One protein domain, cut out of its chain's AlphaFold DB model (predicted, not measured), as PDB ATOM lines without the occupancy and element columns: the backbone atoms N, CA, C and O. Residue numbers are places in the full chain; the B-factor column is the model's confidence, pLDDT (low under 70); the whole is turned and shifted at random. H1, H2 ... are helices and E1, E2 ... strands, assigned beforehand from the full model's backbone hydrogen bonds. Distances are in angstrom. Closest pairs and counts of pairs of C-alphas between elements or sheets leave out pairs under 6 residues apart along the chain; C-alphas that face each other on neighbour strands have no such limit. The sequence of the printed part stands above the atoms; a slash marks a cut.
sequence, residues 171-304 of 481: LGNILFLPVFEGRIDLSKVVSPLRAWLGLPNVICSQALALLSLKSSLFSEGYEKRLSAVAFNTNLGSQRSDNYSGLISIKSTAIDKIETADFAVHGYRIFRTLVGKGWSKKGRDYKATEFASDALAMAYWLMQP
ATOM      1  N   LEU A 171     -46.405 -12.222  15.690       60.16
ATOM      2  CA  LEU A 171     -45.381 -11.844  16.667       60.16
ATOM      3  C   LEU A 171     -43.983 -12.244  16.188       60.16
ATOM      4  O   LEU A 171     -43.612 -13.406  16.259       60.16
ATOM      5  N   GLY A 172     -43.179 -11.299  15.687       54.09
ATOM      6  CA  GLY A 172     -41.796 -11.602  15.278       54.09
ATOM      7  C   GLY A 172     -41.691 -12.723  14.234       54.09
ATOM      8  O   GLY A 172     -40.759 -13.518  14.294       54.09
ATOM      9  N   ASN A 173     -42.656 -12.792  13.304       66.06
ATOM     10  CA  ASN A 173     -42.868 -13.890  12.348       66.06
ATOM     11  C   ASN A 173     -43.354 -15.215  12.964       66.06
ATOM     12  O   ASN A 173     -43.336 -16.238  12.292       66.06
ATOM     13  N   ILE A 174     -43.822 -15.219  14.209       72.50
ATOM     14  CA  ILE A 174     -44.414 -16.369  14.895       72.50
ATOM     15  C   ILE A 174     -45.860 -16.033  15.256       72.50
ATOM     16  O   ILE A 174     -46.152 -14.980  15.811       72.50
ATOM     17  N   LEU A 175     -46.787 -16.914  14.928       77.88
ATOM     18  CA  LEU A 175     -48.184 -16.830  15.327       77.88
ATOM     19  C   LEU A 175     -48.371 -17.692  16.572       77.88
ATOM     20  O   LEU A 175     -47.862 -18.810  16.609       77.88
ATOM     21  N   PHE A 176     -49.112 -17.192  17.557       81.00
ATOM     22  CA  PHE A 176     -49.445 -17.923  18.778       81.00
ATOM     23  C   PHE A 176     -50.959 -17.971  18.966       81.00
ATOM     24  O   PHE A 176     -51.644 -16.967  18.781       81.00
ATOM     25  N   LEU A 177     -51.469 -19.137  19.353       85.19
ATOM     26  CA  LEU A 177     -52.875 -19.371  19.654       85.19
ATOM     27  C   LEU A 177     -52.996 -20.154  20.969       85.19
ATOM     28  O   LEU A 177     -52.650 -21.339  21.004       85.19
ATOM     29  N   PRO A 178     -53.448 -19.514  22.062       88.00
ATOM     30  CA  PRO A 178     -53.623 -20.201  23.331       88.00
ATOM     31  C   PRO A 178     -54.805 -21.169  23.287       88.00
ATOM     32  O   PRO A 178     -55.831 -20.894  22.670       88.00
ATOM     33  N   VAL A 179     -54.661 -22.302  23.959       89.19
ATOM     34  CA  VAL A 179     -55.689 -23.329  24.117       89.19
ATOM     35  C   VAL A 179     -56.110 -23.340  25.577       89.19
ATOM     36  O   VAL A 179     -55.267 -23.429  26.473       89.19
ATOM     37  N   PHE A 180     -57.416 -23.227  25.799       89.75
ATOM     38  CA  PHE A 180     -58.006 -23.222  27.129       89.75
ATOM     39  C   PHE A 180     -58.858 -24.469  27.348       89.75
ATOM     40  O   PHE A 180     -59.480 -24.959  26.409       89.75
ATOM     41  N   GLU A 181     -58.910 -24.949  28.585       90.81
ATOM     42  CA  GLU A 181     -59.766 -26.046  29.031       90.81
ATOM     43  C   GLU A 181     -60.658 -25.605  30.197       90.81
ATOM     44  O   GLU A 181     -60.208 -25.046  31.202       90.81
ATOM     45  N   GLY A 182     -61.950 -25.903  30.076       91.19
ATOM     46  CA  GLY A 182     -62.996 -25.444  30.981       91.19
ATOM     47  C   GLY A 182     -63.611 -24.111  30.554       91.19
ATOM     48  O   GLY A 182     -63.421 -23.647  29.430       91.19
ATOM     49  N   ARG A 183     -64.411 -23.527  31.453       91.00
ATOM     50  CA  ARG A 183     -65.136 -22.272  31.218       91.00
ATOM     51  C   ARG A 183     -64.194 -21.074  31.323       91.00
ATOM     52  O   ARG A 183     -63.485 -20.956  32.324       91.00
ATOM     53  N   ILE A 184     -64.221 -20.198  30.322       88.81
ATOM     54  CA  ILE A 184     -63.397 -18.992  30.229       88.81
ATOM     55  C   ILE A 184     -64.139 -17.865  29.498       88.81
ATOM     56  O   ILE A 184     -64.832 -18.110  28.510       88.81
ATOM     57  N   ASP A 185     -63.958 -16.625  29.959       85.12
ATOM     58  CA  ASP A 185     -64.365 -15.426  29.218       85.12
ATOM     59  C   ASP A 185     -63.213 -14.986  28.304       85.12
ATOM     60  O   ASP A 185     -62.224 -14.384  28.737       85.12
ATOM     61  N   LEU A 186     -63.338 -15.285  27.012       78.69
ATOM     62  CA  LEU A 186     -62.309 -14.947  26.028       78.69
ATOM     63  C   LEU A 186     -62.137 -13.426  25.847       78.69
ATOM     64  O   LEU A 186     -61.070 -12.996  25.408       78.69
ATOM     65  N   SER A 187     -63.105 -12.579  26.232       74.56
ATOM     66  CA  SER A 187     -62.937 -11.118  26.142       74.56
ATOM     67  C   SER A 187     -61.861 -10.586  27.080       74.56
ATOM     68  O   SER A 187     -61.246  -9.556  26.795       74.56
ATOM     69  N   LYS A 188     -61.632 -11.294  28.185       73.81
ATOM     70  CA  LYS A 188     -60.752 -10.881  29.277       73.81
ATOM     71  C   LYS A 188     -59.316 -11.347  29.104       73.81
ATOM     72  O   LYS A 188     -58.394 -10.783  29.675       73.81
ATOM     73  N   VAL A 189     -59.114 -12.351  28.257       68.81
ATOM     74  CA  VAL A 189     -57.867 -13.122  28.213       68.81
ATOM     75  C   VAL A 189     -57.030 -12.831  26.955       68.81
ATOM     76  O   VAL A 189     -55.863 -13.203  26.875       68.81
ATOM     77  N   VAL A 190     -57.575 -12.099  25.974       61.75
ATOM     78  CA  VAL A 190     -56.947 -11.896  24.646       61.75
ATOM     79  C   VAL A 190     -56.019 -10.662  24.567       61.75
ATOM     80  O   VAL A 190     -55.244 -10.521  23.624       61.75
ATOM     81  N   SER A 191     -56.006  -9.781  25.574       56.72
ATOM     82  CA  SER A 191     -55.148  -8.576  25.610       56.72
ATOM     83  C   SER A 191     -53.608  -8.793  25.633       56.72
ATOM     84  O   SER A 191     -52.895  -7.935  25.103       56.72
ATOM     85  N   PRO A 192     -53.036  -9.876  26.205       57.47
ATOM     86  CA  PRO A 192     -51.579 -10.020  26.389       57.47
ATOM     87  C   PRO A 192     -50.765 -10.243  25.112       57.47
ATOM     88  O   PRO A 192     -49.545 -10.062  25.130       57.47
ATOM     89  N   LEU A 193     -51.420 -10.632  24.014       53.66
ATOM     90  CA  LEU A 193     -50.770 -10.895  22.726       53.66
ATOM     91  C   LEU A 193     -50.291  -9.601  22.040       53.66
ATOM     92  O   LEU A 193     -49.336  -9.634  21.272       53.66
ATOM     93  N   ARG A 194     -50.851  -8.440  22.406       48.75
ATOM     94  CA  ARG A 194     -50.594  -7.149  21.739       48.75
ATOM     95  C   ARG A 194     -49.357  -6.387  22.222       48.75
ATOM     96  O   ARG A 194     -48.945  -5.422  21.586       48.75
ATOM     97  N   ALA A 195     -48.769  -6.761  23.358       49.38
ATOM     98  CA  ALA A 195     -47.870  -5.873  24.110       49.38
ATOM     99  C   ALA A 195     -46.363  -5.964  23.760       49.38
ATOM    100  O   ALA A 195     -45.531  -5.593  24.606       49.38
ATOM    101  N   TRP A 196     -45.974  -6.481  22.581       55.06
ATOM    102  CA  TRP A 196     -44.645  -7.098  22.462       55.06
ATOM    103  C   TRP A 196     -43.759  -6.808  21.239       55.06
ATOM    104  O   TRP A 196     -44.193  -6.704  20.096       55.06
ATOM    105  N   LEU A 197     -42.467  -6.666  21.574       53.19
ATOM    106  CA  LEU A 197     -41.305  -6.274  20.771       53.19
ATOM    107  C   LEU A 197     -40.994  -7.318  19.687       53.19
ATOM    108  O   LEU A 197     -41.156  -8.510  19.916       53.19
ATOM    109  N   GLY A 198     -40.503  -6.902  18.518       54.84
ATOM    110  CA  GLY A 198     -40.018  -7.838  17.498       54.84
ATOM    111  C   GLY A 198     -38.792  -8.601  18.004       54.84
ATOM    112  O   GLY A 198     -37.698  -8.054  18.018       54.84
ATOM    113  N   LEU A 199     -38.965  -9.845  18.449       63.47
ATOM    114  CA  LEU A 199     -37.880 -10.653  19.007       63.47
ATOM    115  C   LEU A 199     -37.278 -11.579  17.945       63.47
ATOM    116  O   LEU A 199     -38.021 -12.215  17.202       63.47
ATOM    117  N   PRO A 200     -35.945 -11.713  17.879       63.16
ATOM    118  CA  PRO A 200     -35.285 -12.546  16.871       63.16
ATOM    119  C   PRO A 200     -35.096 -14.011  17.290       63.16
ATOM    120  O   PRO A 200     -34.516 -14.783  16.529       63.16
ATOM    121  N   ASN A 201     -35.520 -14.405  18.496       79.50
ATOM    122  CA  ASN A 201     -35.310 -15.752  19.019       79.50
ATOM    123  C   ASN A 201     -36.634 -16.447  19.378       79.50
ATOM    124  O   ASN A 201     -37.439 -15.918  20.149       79.50
ATOM    125  N   VAL A 202     -36.832 -17.650  18.830       79.44
ATOM    126  CA  VAL A 202     -38.075 -18.431  18.946       79.44
ATOM    127  C   VAL A 202     -38.341 -18.872  20.384       79.44
ATOM    128  O   VAL A 202     -39.429 -18.611  20.890       79.44
ATOM    129  N   ILE A 203     -37.362 -19.474  21.073       85.31
ATOM    130  CA  ILE A 203     -37.576 -19.997  22.434       85.31
ATOM    131  C   ILE A 203     -37.834 -18.870  23.441       85.31
ATOM    132  O   ILE A 203     -38.716 -18.991  24.289       85.31
ATOM    133  N   CYS A 204     -37.144 -17.732  23.309       87.56
ATOM    134  CA  CYS A 204     -37.431 -16.563  24.137       87.56
ATOM    135  C   CYS A 204     -38.835 -16.014  23.871       87.56
ATOM    136  O   CYS A 204     -39.530 -15.660  24.818       87.56
ATOM    137  N   SER A 205     -39.269 -15.983  22.608       83.56
ATOM    138  CA  SER A 205     -40.621 -15.541  22.244       83.56
ATOM    139  C   SER A 205     -41.691 -16.468  22.819       83.56
ATOM    140  O   SER A 205     -42.667 -15.986  23.385       83.56
ATOM    141  N   GLN A 206     -41.483 -17.786  22.739       86.25
ATOM    142  CA  GLN A 206     -42.372 -18.794  23.319       86.25
ATOM    143  C   GLN A 206     -42.497 -18.620  24.837       86.25
ATOM    144  O   GLN A 206     -43.598 -18.402  25.336       86.25
ATOM    145  N   ALA A 207     -41.374 -18.636  25.565       90.56
ATOM    146  CA  ALA A 207     -41.368 -18.496  27.021       90.56
ATOM    147  C   ALA A 207     -42.030 -17.187  27.477       90.56
ATOM    148  O   ALA A 207     -42.761 -17.151  28.465       90.56
ATOM    149  N   LEU A 208     -41.806 -16.104  26.735       88.31
ATOM    150  CA  LEU A 208     -42.310 -14.788  27.090       88.31
ATOM    151  C   LEU A 208     -43.800 -14.642  26.810       88.31
ATOM    152  O   LEU A 208     -44.511 -14.054  27.623       88.31
ATOM    153  N   ALA A 209     -44.275 -15.212  25.700       85.31
ATOM    154  CA  ALA A 209     -45.695 -15.299  25.394       85.31
ATOM    155  C   ALA A 209     -46.434 -16.099  26.473       85.31
ATOM    156  O   ALA A 209     -47.440 -15.626  26.996       85.31
ATOM    157  N   LEU A 210     -45.899 -17.260  26.866       88.88
ATOM    158  CA  LEU A 210     -46.479 -18.078  27.932       88.88
ATOM    159  C   LEU A 210     -46.540 -17.334  29.267       88.88
ATOM    160  O   LEU A 210     -47.573 -17.349  29.931       88.88
ATOM    161  N   LEU A 211     -45.462 -16.650  29.648       89.81
ATOM    162  CA  LEU A 211     -45.396 -15.925  30.914       89.81
ATOM    163  C   LEU A 211     -46.320 -14.693  30.913       89.81
ATOM    164  O   LEU A 211     -46.988 -14.424  31.909       89.81
ATOM    165  N   SER A 212     -46.426 -14.000  29.772       87.44
ATOM    166  CA  SER A 212     -47.397 -12.919  29.536       87.44
ATOM    167  C   SER A 212     -48.834 -13.419  29.715       87.44
ATOM    168  O   SER A 212     -49.593 -12.858  30.507       87.44
ATOM    169  N   LEU A 213     -49.188 -14.519  29.041       87.00
ATOM    170  CA  LEU A 213     -50.506 -15.147  29.144       87.00
ATOM    171  C   LEU A 213     -50.803 -15.578  30.580       87.00
ATOM    172  O   LEU A 213     -51.844 -15.208  31.111       87.00
ATOM    173  N   LYS A 214     -49.877 -16.286  31.236       89.44
ATOM    174  CA  LYS A 214     -50.036 -16.725  32.628       89.44
ATOM    175  C   LYS A 214     -50.291 -15.536  33.556       89.44
ATOM    176  O   LYS A 214     -51.250 -15.571  34.319       89.44
ATOM    177  N   SER A 215     -49.505 -14.461  33.436       87.38
ATOM    178  CA  SER A 215     -49.676 -13.256  34.260       87.38
ATOM    179  C   SER A 215     -51.051 -12.598  34.092       87.38
ATOM    180  O   SER A 215     -51.658 -12.187  35.075       87.38
ATOM    181  N   SER A 216     -51.582 -12.557  32.868       85.12
ATOM    182  CA  SER A 216     -52.910 -11.996  32.600       85.12
ATOM    183  C   SER A 216     -54.052 -12.928  32.979       85.12
ATOM    184  O   SER A 216     -55.158 -12.471  33.221       85.12
ATOM    185  N   LEU A 217     -53.828 -14.238  32.993       87.25
ATOM    186  CA  LEU A 217     -54.847 -15.187  33.428       87.25
ATOM    187  C   LEU A 217     -55.067 -15.114  34.935       87.25
ATOM    188  O   LEU A 217     -56.200 -15.259  35.384       87.25
ATOM    189  N   PHE A 218     -54.007 -14.844  35.701       87.25
ATOM    190  CA  PHE A 218     -54.113 -14.609  37.138       87.25
ATOM    191  C   PHE A 218     -55.018 -13.420  37.470       87.25
ATOM    192  O   PHE A 218     -55.812 -13.523  38.399       87.25
ATOM    193  N   SER A 219     -54.955 -12.319  36.710       84.50
ATOM    194  CA  SER A 219     -55.824 -11.159  36.970       84.50
ATOM    195  C   SER A 219     -57.309 -11.454  36.754       84.50
ATOM    196  O   SER A 219     -58.150 -10.735  37.281       84.50
ATOM    197  N   GLU A 220     -57.626 -12.512  36.008       86.88
ATOM    198  CA  GLU A 220     -58.991 -12.911  35.663       86.88
ATOM    199  C   GLU A 220     -59.448 -14.196  36.388       86.88
ATOM    200  O   GLU A 220     -60.572 -14.647  36.187       86.88
ATOM    201  N   GLY A 221     -58.597 -14.814  37.221       87.88
ATOM    202  CA  GLY A 221     -58.908 -16.076  37.914       87.88
ATOM    203  C   GLY A 221     -58.995 -17.305  36.993       87.88
ATOM    204  O   GLY A 221     -59.703 -18.273  37.289       87.88
ATOM    205  N   TYR A 222     -58.312 -17.260  35.846       88.69
ATOM    206  CA  TYR A 222     -58.294 -18.323  34.835       88.69
ATOM    207  C   TYR A 222     -56.926 -19.016  34.719       88.69
ATOM    208  O   TYR A 222     -56.645 -19.698  33.733       88.69
ATOM    209  N   GLU A 223     -56.049 -18.880  35.710       85.50
ATOM    210  CA  GLU A 223     -54.647 -19.315  35.672       85.50
ATOM    211  C   GLU A 223     -54.450 -20.818  35.430       85.50
ATOM    212  O   GLU A 223     -53.413 -21.217  34.891       85.50
ATOM    213  N   LYS A 224     -55.435 -21.645  35.805       88.25
ATOM    214  CA  LYS A 224     -55.446 -23.106  35.589       88.25
ATOM    215  C   LYS A 224     -56.121 -23.526  34.281       88.25
ATOM    216  O   LYS A 224     -56.175 -24.714  33.981       88.25
ATOM    217  N   ARG A 225     -56.688 -22.576  33.529       89.31
ATOM    218  CA  ARG A 225     -57.462 -22.852  32.310       89.31
ATOM    219  C   ARG A 225     -56.594 -22.942  31.067       89.31
ATOM    220  O   ARG A 225     -57.034 -23.540  30.100       89.31
ATOM    221  N   LEU A 226     -55.389 -22.374  31.054       90.50
ATOM    222  CA  LEU A 226     -54.482 -22.478  29.909       90.50
ATOM    223  C   LEU A 226     -53.841 -23.869  29.870       90.50
ATOM    224  O   LEU A 226     -52.997 -24.183  30.706       90.50
ATOM    225  N   SER A 227     -54.227 -24.690  28.896       90.31
ATOM    226  CA  SER A 227     -53.723 -26.059  28.754       90.31
ATOM    227  C   SER A 227     -52.517 -26.139  27.821       90.31
ATOM    228  O   SER A 227     -51.553 -26.859  28.099       90.31
ATOM    229  N   ALA A 228     -52.532 -25.371  26.731       90.38
ATOM    230  CA  ALA A 228     -51.467 -25.363  25.738       90.38
ATOM    231  C   ALA A 228     -51.388 -24.032  24.978       90.38
ATOM    232  O   ALA A 228     -52.278 -23.190  25.056       90.38
ATOM    233  N   VAL A 229     -50.327 -23.852  24.195       87.94
ATOM    234  CA  VAL A 229     -50.239 -22.804  23.173       87.94
ATOM    235  C   VAL A 229     -49.761 -23.426  21.871       87.94
ATOM    236  O   VAL A 229     -48.666 -23.989  21.807       87.94
ATOM    237  N   ALA A 230     -50.581 -23.325  20.830       87.44
ATOM    238  CA  ALA A 230     -50.171 -23.678  19.482       87.44
ATOM    239  C   ALA A 230     -49.390 -22.516  18.866       87.44
ATOM    240  O   ALA A 230     -49.742 -21.349  19.055       87.44
ATOM    241  N   PHE A 231     -48.335 -22.823  18.119       83.31
ATOM    242  CA  PHE A 231     -47.523 -21.816  17.451       83.31
ATOM    243  C   PHE A 231     -47.208 -22.198  16.008       83.31
ATOM    244  O   PHE A 231     -47.235 -23.374  15.642       83.31
ATOM    245  N   ASN A 232     -46.897 -21.194  15.195       80.12
ATOM    246  CA  ASN A 232     -46.447 -21.360  13.819       80.12
ATOM    247  C   ASN A 232     -45.452 -20.261  13.454       80.12
ATOM    248  O   ASN A 232     -45.763 -19.081  13.589       80.12
ATOM    249  N   THR A 233     -44.264 -20.625  12.993       73.56
ATOM    250  CA  THR A 233     -43.262 -19.687  12.497       73.56
ATOM    251  C   THR A 233     -43.461 -19.485  10.995       73.56
ATOM    252  O   THR A 233     -43.202 -20.380  10.196       73.56
ATOM    253  N   ASN A 234     -43.870 -18.287  10.602       63.91
ATOM    254  CA  ASN A 234     -43.878 -17.816   9.224       63.91
ATOM    255  C   ASN A 234     -42.631 -16.956   8.973       63.91
ATOM    256  O   ASN A 234     -42.718 -15.738   8.779       63.91
ATOM    257  N   LEU A 235     -41.453 -17.580   9.039       54.88
ATOM    258  CA  LEU A 235     -40.182 -16.922   8.747       54.88
ATOM    259  C   LEU A 235     -40.086 -16.768   7.227       54.88
ATOM    260  O   LEU A 235     -39.637 -17.667   6.529       54.88
ATOM    261  N   GLY A 236     -40.589 -15.644   6.707       48.44
ATOM    262  CA  GLY A 236     -40.774 -15.420   5.271       48.44
ATOM    263  C   GLY A 236     -39.617 -15.925   4.400       48.44
ATOM    264  O   GLY A 236     -38.504 -15.440   4.546       48.44
ATOM    265  N   SER A 237     -39.923 -16.900   3.534       43.09
ATOM    266  CA  SER A 237     -39.285 -17.391   2.288       43.09
ATOM    267  C   SER A 237     -37.757 -17.386   2.080       43.09
ATOM    268  O   SER A 237     -37.323 -17.779   1.004       43.09
ATOM    269  N   GLN A 238     -36.926 -16.953   3.026       41.84
ATOM    270  CA  GLN A 238     -35.462 -16.918   2.902       41.84
ATOM    271  C   GLN A 238     -34.751 -17.827   3.908       41.84
ATOM    272  O   GLN A 238     -33.538 -17.998   3.820       41.84
ATOM    273  N   ARG A 239     -35.479 -18.428   4.855       45.91
ATOM    274  CA  ARG A 239     -34.957 -19.468   5.746       45.91
ATOM    275  C   ARG A 239     -35.859 -20.689   5.619       45.91
ATOM    276  O   ARG A 239     -37.074 -20.554   5.705       45.91
ATOM    277  N   SER A 240     -35.261 -21.848   5.373       44.59
ATOM    278  CA  SER A 240     -35.884 -23.150   5.069       44.59
ATOM    279  C   SER A 240     -36.759 -23.743   6.185       44.59
ATOM    280  O   SER A 240     -37.242 -24.864   6.068       44.59
ATOM    281  N   ASP A 241     -36.996 -23.001   7.261       51.62
ATOM    282  CA  ASP A 241     -37.307 -23.565   8.565       51.62
ATOM    283  C   ASP A 241     -38.631 -22.981   9.090       51.62
ATOM    284  O   ASP A 241     -38.665 -22.180  10.026       51.62
ATOM    285  N   ASN A 242     -39.742 -23.346   8.439       60.25
ATOM    286  CA  ASN A 242     -41.094 -23.067   8.932       60.25
ATOM    287  C   ASN A 242     -41.559 -24.208   9.852       60.25
ATOM    288  O   ASN A 242     -41.817 -25.322   9.394       60.25
ATOM    289  N   TYR A 243     -41.747 -23.922  11.138       68.88
ATOM    290  CA  TYR A 243     -42.206 -24.873  12.146       68.88
ATOM    291  C   TYR A 243     -43.569 -24.494  12.713       68.88
ATOM    292  O   TYR A 243     -43.820 -23.341  13.059       68.88
ATOM    293  N   SER A 244     -44.417 -25.489  12.906       75.44
ATOM    294  CA  SER A 244     -45.610 -25.414  13.737       75.44
ATOM    295  C   SER A 244     -45.487 -26.408  14.884       75.44
ATOM    296  O   SER A 244     -44.751 -27.394  14.808       75.44
ATOM    297  N   GLY A 245     -46.186 -26.144  15.981       80.19
ATOM    298  CA  GLY A 245     -46.164 -27.051  17.114       80.19
ATOM    299  C   GLY A 245     -47.142 -26.673  18.207       80.19
ATOM    300  O   GLY A 245     -47.817 -25.645  18.148       80.19
ATOM    301  N   LEU A 246     -47.196 -27.532  19.220       84.75
ATOM    302  CA  LEU A 246     -47.977 -27.340  20.431       84.75
ATOM    303  C   LEU A 246     -47.036 -27.343  21.628       84.75
ATOM    304  O   LEU A 246     -46.254 -28.274  21.799       84.75
ATOM    305  N   ILE A 247     -47.141 -26.324  22.470       87.94
ATOM    306  CA  ILE A 247     -46.480 -26.306  23.770       87.94
ATOM    307  C   ILE A 247     -47.535 -26.640  24.815       87.94
ATOM    308  O   ILE A 247     -48.440 -25.843  25.048       87.94
ATOM    309  N   SER A 248     -47.420 -27.808  25.444       90.75
ATOM    310  CA  SER A 248     -48.236 -28.146  26.613       90.75
ATOM    311  C   SER A 248     -47.765 -27.330  27.811       90.75
ATOM    312  O   SER A 248     -46.587 -27.396  28.173       90.75
ATOM    313  N   ILE A 249     -48.663 -26.584  28.456       90.25
ATOM    314  CA  ILE A 249     -48.293 -25.741  29.600       90.25
ATOM    315  C   ILE A 249     -47.744 -26.599  30.729       90.25
ATOM    316  O   ILE A 249     -46.670 -26.286  31.233       90.25
ATOM    317  N   LYS A 250     -48.375 -27.745  31.007       90.06
ATOM    318  CA  LYS A 250     -47.968 -28.714  32.043       90.06
ATOM    319  C   LYS A 250     -46.522 -29.210  31.919       90.06
ATOM    320  O   LYS A 250     -45.947 -29.673  32.897       90.06
ATOM    321  N   SER A 251     -45.924 -29.138  30.726       89.12
ATOM    322  CA  SER A 251     -44.508 -29.495  30.524       89.12
ATOM    323  C   SER A 251     -43.514 -28.372  30.835       89.12
ATOM    324  O   SER A 251     -42.307 -28.603  30.811       89.12
ATOM    325  N   THR A 252     -43.995 -27.166  31.132       93.88
ATOM    326  CA  THR A 252     -43.175 -25.967  31.341       93.88
ATOM    327  C   THR A 252     -43.078 -25.604  32.818       93.88
ATOM    328  O   THR A 252     -43.913 -25.993  33.634       93.88
ATOM    329  N   ALA A 253     -42.075 -24.804  33.174       93.44
ATOM    330  CA  ALA A 253     -41.973 -24.228  34.512       93.44
ATOM    331  C   ALA A 253     -43.171 -23.302  34.805       93.44
ATOM    332  O   ALA A 253     -43.628 -23.212  35.935       93.44
ATOM    333  N   ILE A 254     -43.711 -22.647  33.775       92.50
ATOM    334  CA  ILE A 254     -44.755 -21.616  33.879       92.50
ATOM    335  C   ILE A 254     -46.076 -22.170  34.439       92.50
ATOM    336  O   ILE A 254     -46.808 -21.439  35.105       92.50
ATOM    337  N   ASP A 255     -46.371 -23.456  34.219       92.25
ATOM    338  CA  ASP A 255     -47.530 -24.127  34.829       92.25
ATOM    339  C   ASP A 255     -47.458 -24.139  36.354       92.25
ATOM    340  O   ASP A 255     -48.460 -23.907  37.027       92.25
ATOM    341  N   LYS A 256     -46.245 -24.347  36.873       92.31
ATOM    342  CA  LYS A 256     -45.937 -24.517  38.293       92.31
ATOM    343  C   LYS A 256     -45.847 -23.194  39.062       92.31
ATOM    344  O   LYS A 256     -45.529 -23.219  40.241       92.31
ATOM    345  N   ILE A 257     -46.086 -22.057  38.404       93.19
ATOM    346  CA  ILE A 257     -46.174 -20.759  39.080       93.19
ATOM    347  C   ILE A 257     -47.476 -20.719  39.878       93.19
ATOM    348  O   ILE A 257     -48.562 -20.829  39.300       93.19
ATOM    349  N   GLU A 258     -47.356 -20.529  41.188       88.62
ATOM    350  CA  GLU A 258     -48.468 -20.554  42.138       88.62
ATOM    351  C   GLU A 258     -49.028 -19.157  42.400       88.62
ATOM    352  O   GLU A 258     -50.225 -19.004  42.646       88.62
ATOM    353  N   THR A 259     -48.179 -18.128  42.319       90.62
ATOM    354  CA  THR A 259     -48.545 -16.765  42.716       90.62
ATOM    355  C   THR A 259     -48.567 -15.784  41.543       90.62
ATOM    356  O   THR A 259     -47.693 -15.773  40.669       90.62
ATOM    357  N   ALA A 260     -49.569 -14.897  41.545       90.88
ATOM    358  CA  ALA A 260     -49.675 -13.814  40.569       90.88
ATOM    359  C   ALA A 260     -48.468 -12.863  40.650       90.88
ATOM    360  O   ALA A 260     -47.933 -12.442  39.621       90.88
ATOM    361  N   ASP A 261     -47.998 -12.578  41.866       92.12
ATOM    362  CA  ASP A 261     -46.855 -11.697  42.097       92.12
ATOM    363  C   ASP A 261     -45.566 -12.268  41.498       92.12
ATOM    364  O   ASP A 261     -44.823 -11.530  40.837       92.12
ATOM    365  N   PHE A 262     -45.324 -13.580  41.632       93.31
ATOM    366  CA  PHE A 262     -44.182 -14.210  40.979       93.31
ATOM    367  C   PHE A 262     -44.327 -14.212  39.456       93.31
ATOM    368  O   PHE A 262     -43.366 -13.877  38.759       93.31
ATOM    369  N   ALA A 263     -45.517 -14.499  38.914       92.00
ATOM    370  CA  ALA A 263     -45.756 -14.452  37.468       92.00
ATOM    371  C   ALA A 263     -45.422 -13.068  36.879       92.00
ATOM    372  O   ALA A 263     -44.713 -12.965  35.875       92.00
ATOM    373  N   VAL A 264     -45.881 -11.995  37.532       90.50
ATOM    374  CA  VAL A 264     -45.607 -10.606  37.129       90.50
ATOM    375  C   VAL A 264     -44.126 -10.260  37.289       90.50
ATOM    376  O   VAL A 264     -43.536  -9.635  36.403       90.50
ATOM    377  N   HIS A 265     -43.505 -10.664  38.398       91.62
ATOM    378  CA  HIS A 265     -42.082 -10.441  38.654       91.62
ATOM    379  C   HIS A 265     -41.200 -11.137  37.608       91.62
ATOM    380  O   HIS A 265     -40.372 -10.492  36.959       91.62
ATOM    381  N   GLY A 266     -41.437 -12.429  37.378       92.50
ATOM    382  CA  GLY A 266     -40.752 -13.230  36.368       92.50
ATOM    383  C   GLY A 266     -40.929 -12.650  34.968       92.50
ATOM    384  O   GLY A 266     -39.948 -12.510  34.236       92.50
ATOM    385  N   TYR A 267     -42.149 -12.231  34.616       91.19
ATOM    386  CA  TYR A 267     -42.440 -11.561  33.350       91.19
ATOM    387  C   TYR A 267     -41.605 -10.289  33.163       91.19
ATOM    388  O   TYR A 267     -40.983 -10.109  32.118       91.19
ATOM    389  N   ARG A 268     -41.544  -9.412  34.174       89.88
ATOM    390  CA  ARG A 268     -40.787  -8.148  34.113       89.88
ATOM    391  C   ARG A 268     -39.284  -8.373  33.961       89.88
ATOM    392  O   ARG A 268     -38.642  -7.702  33.148       89.88
ATOM    393  N   ILE A 269     -38.732  -9.329  34.703       91.69
ATOM    394  CA  ILE A 269     -37.312  -9.693  34.613       91.69
ATOM    395  C   ILE A 269     -36.997 -10.251  33.242       91.69
ATOM    396  O   ILE A 269     -36.078  -9.776  32.573       91.69
ATOM    397  N   PHE A 270     -37.784 -11.228  32.801       92.12
ATOM    398  CA  PHE A 270     -37.532 -11.889  31.539       92.12
ATOM    399  C   PHE A 270     -37.719 -10.929  30.362       92.12
ATOM    400  O   PHE A 270     -36.884 -10.890  29.459       92.12
ATOM    401  N   ARG A 271     -38.730 -10.049  30.426       88.94
ATOM    402  CA  ARG A 271     -38.911  -8.925  29.495       88.94
ATOM    403  C   ARG A 271     -37.672  -8.059  29.391       88.94
ATOM    404  O   ARG A 271     -37.239  -7.740  28.286       88.94
ATOM    405  N   THR A 272     -37.113  -7.680  30.533       88.50
ATOM    406  CA  THR A 272     -35.914  -6.843  30.594       88.50
ATOM    407  C   THR A 272     -34.710  -7.557  29.983       88.50
ATOM    408  O   THR A 272     -34.013  -6.969  29.159       88.50
ATOM    409  N   LEU A 273     -34.493  -8.832  30.326       89.50
ATOM    410  CA  LEU A 273     -33.409  -9.645  29.763       89.50
ATOM    411  C   LEU A 273     -33.508  -9.754  28.253       89.50
ATOM    412  O   LEU A 273     -32.534  -9.508  27.548       89.50
ATOM    413  N   VAL A 274     -34.693 -10.084  27.756       88.19
ATOM    414  CA  VAL A 274     -34.949 -10.219  26.328       88.19
ATOM    415  C   VAL A 274     -34.763  -8.875  25.616       88.19
ATOM    416  O   VAL A 274     -34.101  -8.818  24.583       88.19
ATOM    417  N   GLY A 275     -35.266  -7.776  26.186       85.81
ATOM    418  CA  GLY A 275     -35.078  -6.431  25.635       85.81
ATOM    419  C   GLY A 275     -33.610  -5.999  25.566       85.81
ATOM    420  O   GLY A 275     -33.213  -5.335  24.613       85.81
ATOM    421  N   LYS A 276     -32.782  -6.410  26.535       88.00
ATOM    422  CA  LYS A 276     -31.330  -6.168  26.519       88.00
ATOM    423  C   LYS A 276     -30.569  -7.152  25.634       88.00
ATOM    424  O   LYS A 276     -29.520  -6.792  25.106       88.00
ATOM    425  N   GLY A 277     -31.077  -8.373  25.469       88.38
ATOM    426  CA  GLY A 277     -30.441  -9.476  24.744       88.38
ATOM    427  C   GLY A 277     -30.291  -9.233  23.248       88.38
ATOM    428  O   GLY A 277     -29.370  -9.769  22.634       88.38
ATOM    429  N   TRP A 278     -31.146  -8.395  22.661       86.75
ATOM    430  CA  TRP A 278     -31.095  -8.088  21.238       86.75
ATOM    431  C   TRP A 278     -31.261  -6.600  20.978       86.75
ATOM    432  O   TRP A 278     -32.251  -5.984  21.359       86.75
ATOM    433  N   SER A 279     -30.292  -6.035  20.263       81.19
ATOM    434  CA  SER A 279     -30.343  -4.649  19.805       81.19
ATOM    435  C   SER A 279     -30.746  -4.609  18.335       81.19
ATOM    436  O   SER A 279     -30.222  -5.364  17.510       81.19
ATOM    437  N   LYS A 280     -31.687  -3.725  17.998       73.81
ATOM    438  CA  LYS A 280     -32.075  -3.478  16.610       73.81
ATOM    439  C   LYS A 280     -31.046  -2.544  15.972       73.81
ATOM    440  O   LYS A 280     -30.908  -1.401  16.398       73.81
ATOM    441  N   LYS A 281     -30.330  -3.015  14.949       68.56
ATOM    442  CA  LYS A 281     -29.452  -2.190  14.104       68.56
ATOM    443  C   LYS A 281     -29.971  -2.249  12.669       68.56
ATOM    444  O   LYS A 281     -29.734  -3.214  11.949       68.56
ATOM    445  N   GLY A 282     -30.711  -1.218  12.262       69.06
ATOM    446  CA  GLY A 282     -31.383  -1.191  10.960       69.06
ATOM    447  C   GLY A 282     -32.549  -2.187  10.893       69.06
ATOM    448  O   GLY A 282     -33.468  -2.119  11.714       69.06
ATOM    449  N   ARG A 283     -32.524  -3.095   9.907       62.59
ATOM    450  CA  ARG A 283     -33.522  -4.174   9.749       62.59
ATOM    451  C   ARG A 283     -33.168  -5.451  10.520       62.59
ATOM    452  O   ARG A 283     -34.047  -6.291  10.693       62.59
ATOM    453  N   ASP A 284     -31.945  -5.553  11.038       65.50
ATOM    454  CA  ASP A 284     -31.443  -6.756  11.696       65.50
ATOM    455  C   ASP A 284     -31.380  -6.601  13.215       65.50
ATOM    456  O   ASP A 284     -31.087  -5.530  13.760       65.50
ATOM    457  N   TYR A 285     -31.605  -7.711  13.912       72.50
ATOM    458  CA  TYR A 285     -31.347  -7.818  15.341       72.50
ATOM    459  C   TYR A 285     -29.992  -8.477  15.568       72.50
ATOM    460  O   TYR A 285     -29.740  -9.577  15.076       72.50
ATOM    461  N   LYS A 286     -29.130  -7.829  16.354       81.62
ATOM    462  CA  LYS A 286     -27.855  -8.408  16.789       81.62
ATOM    463  C   LYS A 286     -27.934  -8.796  18.259       81.62
ATOM    464  O   LYS A 286     -28.356  -7.989  19.093       81.62
ATOM    465  N   ALA A 287     -27.531 -10.032  18.545       85.88
ATOM    466  CA  ALA A 287     -27.369 -10.524  19.904       85.88
ATOM    467  C   ALA A 287     -26.339  -9.665  20.650       85.88
ATOM    468  O   ALA A 287     -25.296  -9.311  20.097       85.88
ATOM    469  N   THR A 288     -26.654  -9.316  21.888       89.44
ATOM    470  CA  THR A 288     -25.749  -8.642  22.820       89.44
ATOM    471  C   THR A 288     -25.166  -9.667  23.796       89.44
ATOM    472  O   THR A 288     -25.485 -10.857  23.737       89.44
ATOM    473  N   GLU A 289     -24.348  -9.216  24.746       88.12
ATOM    474  CA  GLU A 289     -23.850 -10.072  25.830       88.12
ATOM    475  C   GLU A 289     -24.969 -10.702  26.692       88.12
ATOM    476  O   GLU A 289     -24.783 -11.795  27.226       88.12
ATOM    477  N   PHE A 290     -26.152 -10.071  26.763       90.12
ATOM    478  CA  PHE A 290     -27.309 -10.550  27.534       90.12
ATOM    479  C   PHE A 290     -28.105 -11.647  26.822       90.12
ATOM    480  O   PHE A 290     -28.988 -12.256  27.425       90.12
ATOM    481  N   ALA A 291     -27.825 -11.924  25.544       91.25
ATOM    482  CA  ALA A 291     -28.552 -12.950  24.797       91.25
ATOM    483  C   ALA A 291     -28.417 -14.330  25.460       91.25
ATOM    484  O   ALA A 291     -29.394 -15.067  25.562       91.25
ATOM    485  N   SER A 292     -27.222 -14.657  25.965       92.75
ATOM    486  CA  SER A 292     -26.973 -15.920  26.674       92.75
ATOM    487  C   SER A 292     -27.757 -16.030  27.988       92.75
ATOM    488  O   SER A 292     -28.193 -17.119  28.358       92.75
ATOM    489  N   ASP A 293     -27.989 -14.901  28.659       93.31
ATOM    490  CA  ASP A 293     -28.743 -14.819  29.908       93.31
ATOM    491  C   ASP A 293     -30.249 -14.983  29.664       93.31
ATOM    492  O   ASP A 293     -30.916 -15.784  30.322       93.31
ATOM    493  N   ALA A 294     -30.772 -14.304  28.638       92.50
ATOM    494  CA  ALA A 294     -32.149 -14.481  28.188       92.50
ATOM    495  C   ALA A 294     -32.414 -15.929  27.738       92.50
ATOM    496  O   ALA A 294     -33.439 -16.509  28.089       92.50
ATOM    497  N   LEU A 295     -31.481 -16.546  27.007       94.25
ATOM    498  CA  LEU A 295     -31.604 -17.944  26.596       94.25
ATOM    499  C   LEU A 295     -31.615 -18.894  27.796       94.25
ATOM    500  O   LEU A 295     -32.461 -19.781  27.842       94.25
ATOM    501  N   ALA A 296     -30.729 -18.704  28.777       95.19
ATOM    502  CA  ALA A 296     -30.686 -19.549  29.970       95.19
ATOM    503  C   ALA A 296     -32.021 -19.532  30.736       95.19
ATOM    504  O   ALA A 296     -32.530 -20.592  31.106       95.19
ATOM    505  N   MET A 297     -32.624 -18.350  30.906       95.12
ATOM    506  CA  MET A 297     -33.946 -18.225  31.526       95.12
ATOM    507  C   MET A 297     -35.050 -18.847  30.660       95.12
ATOM    508  O   MET A 297     -35.904 -19.551  31.189       95.12
ATOM    509  N   ALA A 298     -35.014 -18.652  29.336       94.62
ATOM    510  CA  ALA A 298     -35.991 -19.233  28.415       94.62
ATOM    511  C   ALA A 298     -35.967 -20.769  28.437       94.62
ATOM    512  O   ALA A 298     -37.018 -21.394  28.538       94.62
ATOM    513  N   TYR A 299     -34.778 -21.381  28.388       95.44
ATOM    514  CA  TYR A 299     -34.635 -22.836  28.462       95.44
ATOM    515  C   TYR A 299     -35.195 -23.389  29.768       95.44
ATOM    516  O   TYR A 299     -35.934 -24.363  29.729       95.44
ATOM    517  N   TRP A 300     -34.903 -22.756  30.905       96.06
ATOM    518  CA  TRP A 300     -35.467 -23.181  32.186       96.06
ATOM    519  C   TRP A 300     -36.994 -23.038  32.229       96.06
ATOM    520  O   TRP A 300     -37.681 -23.989  32.595       96.06
ATOM    521  N   LEU A 301     -37.534 -21.891  31.796       95.38
ATOM    522  CA  LEU A 301     -38.980 -21.654  31.761       95.38
ATOM    523  C   LEU A 301     -39.715 -22.686  30.896       95.38
ATOM    524  O   LEU A 301     -40.803 -23.127  31.258       95.38
ATOM    525  N   MET A 302     -39.119 -23.084  29.772       93.56
ATOM    526  CA  MET A 302     -39.707 -24.053  28.845       93.56
ATOM    527  C   MET A 302     -39.464 -25.505  29.259       93.56
ATOM    528  O   MET A 302     -40.275 -26.367  28.937       93.56
ATOM    529  N   GLN A 303     -38.356 -25.786  29.944       92.50
ATOM    530  CA  GLN A 303     -37.914 -27.126  30.322       92.50
ATOM    531  C   GLN A 303     -37.399 -27.099  31.772       92.50
ATOM    532  O   GLN A 303     -36.205 -26.873  32.005       92.50
ATOM    533  N   PRO A 304     -38.277 -27.330  32.766       89.75
ATOM    534  CA  PRO A 304     -37.952 -27.172  34.181       89.75
ATOM    535  C   PRO A 304     -37.157 -28.368  34.728       89.75
ATOM    536  O   PRO A 304     -37.618 -29.088  35.609       89.75
TER     537      PRO A 304
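AT A GLANCE: This is residues 171 to 304 of the 481 residues of an uncharacterized protein of Planctomycetes bacterium (UniProt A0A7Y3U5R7). A small antiparallel sheet of three strands has the long helix H3 over one face, its other face bare, and H5 and H6 pack on H3 away from the sheet, leaving H3 in the middle. The short helices H1, H2 and H4 pack round H3, and a small hairpin of E5 and E6 continues from the end of H5. The printed part has 134 residues, with six named helices and six named strands in the order E1 E2 H1 H2 H3 E3 E4 H4 H5 E5 E6 H6; the larger sheet runs E1, E3, E4, and the class is mixed, helices and strands. The whole is compact, with a radius of gyration of the C-alphas of 14.7 A and spans of 43 by 30 by 26 A.

IN THESE COORDINATES: E1 is residues 174 to 180, 19.5 A long, beginning at C-alpha 174 (-44.414, -16.369, 14.895). E3 is residues 226 to 233, 20.9 A, and E4 is residues 244 to 248, 13.4 A. H3, residues 202 to 219, measures 26.3 A, and H5, residues 260 to 277, measures 25.3 A. H1 is residues 186 to 189, H2 residues 191 to 194 and H4 residues 253 to 256. E2 is residues 182 to 185 and pairs with no named strand; E5 is residues 278 to 281 and E6 residues 284 to 287. H6, residues 291 to 302, is 16.3 A long and ends at C-alpha 302 (-39.707, -24.053, 28.845).

HOW THE PARTS SIT: E1 and E3 are antiparallel, with N 177 and O 230 within hydrogen-bond range at 2.8 A. The hairpin of E3 and E4 has N 229 and O 247 at 2.9 A, and that of E5 and E6 has N 286 and O 279 at 2.9 A. H3 is on the sheet at a height of 9.1 A, over E1 and E3. H3, the hub, touches H5 at a shallow tilt of 28 degrees, opposite ways; the closest C-alphas are those of Ser 215 and Ala 263, 5.2 A apart. With residues 203 to 208 alone, H3 touches H6 at a steep tilt of 56 degrees, closest at the C-alphas of Cys 204 and Ala 298, 5.2 A. Every O i to N i+4 pair is within hydrogen-bond range in H5 and H6, and 13 of 14 are in H3; H1, H2 and H4 are too short for such a pair.

THE WHOLE: The C-alphas farthest apart, those of Arg 183 and Gly 282, are 44.7 A apart. The printed part has no cut, and no link is long. The mean pLDDT of the printed part is 81.2, and residues 171 to 173, 189 to 200, 234 to 243 and 281 to 284 are under 70.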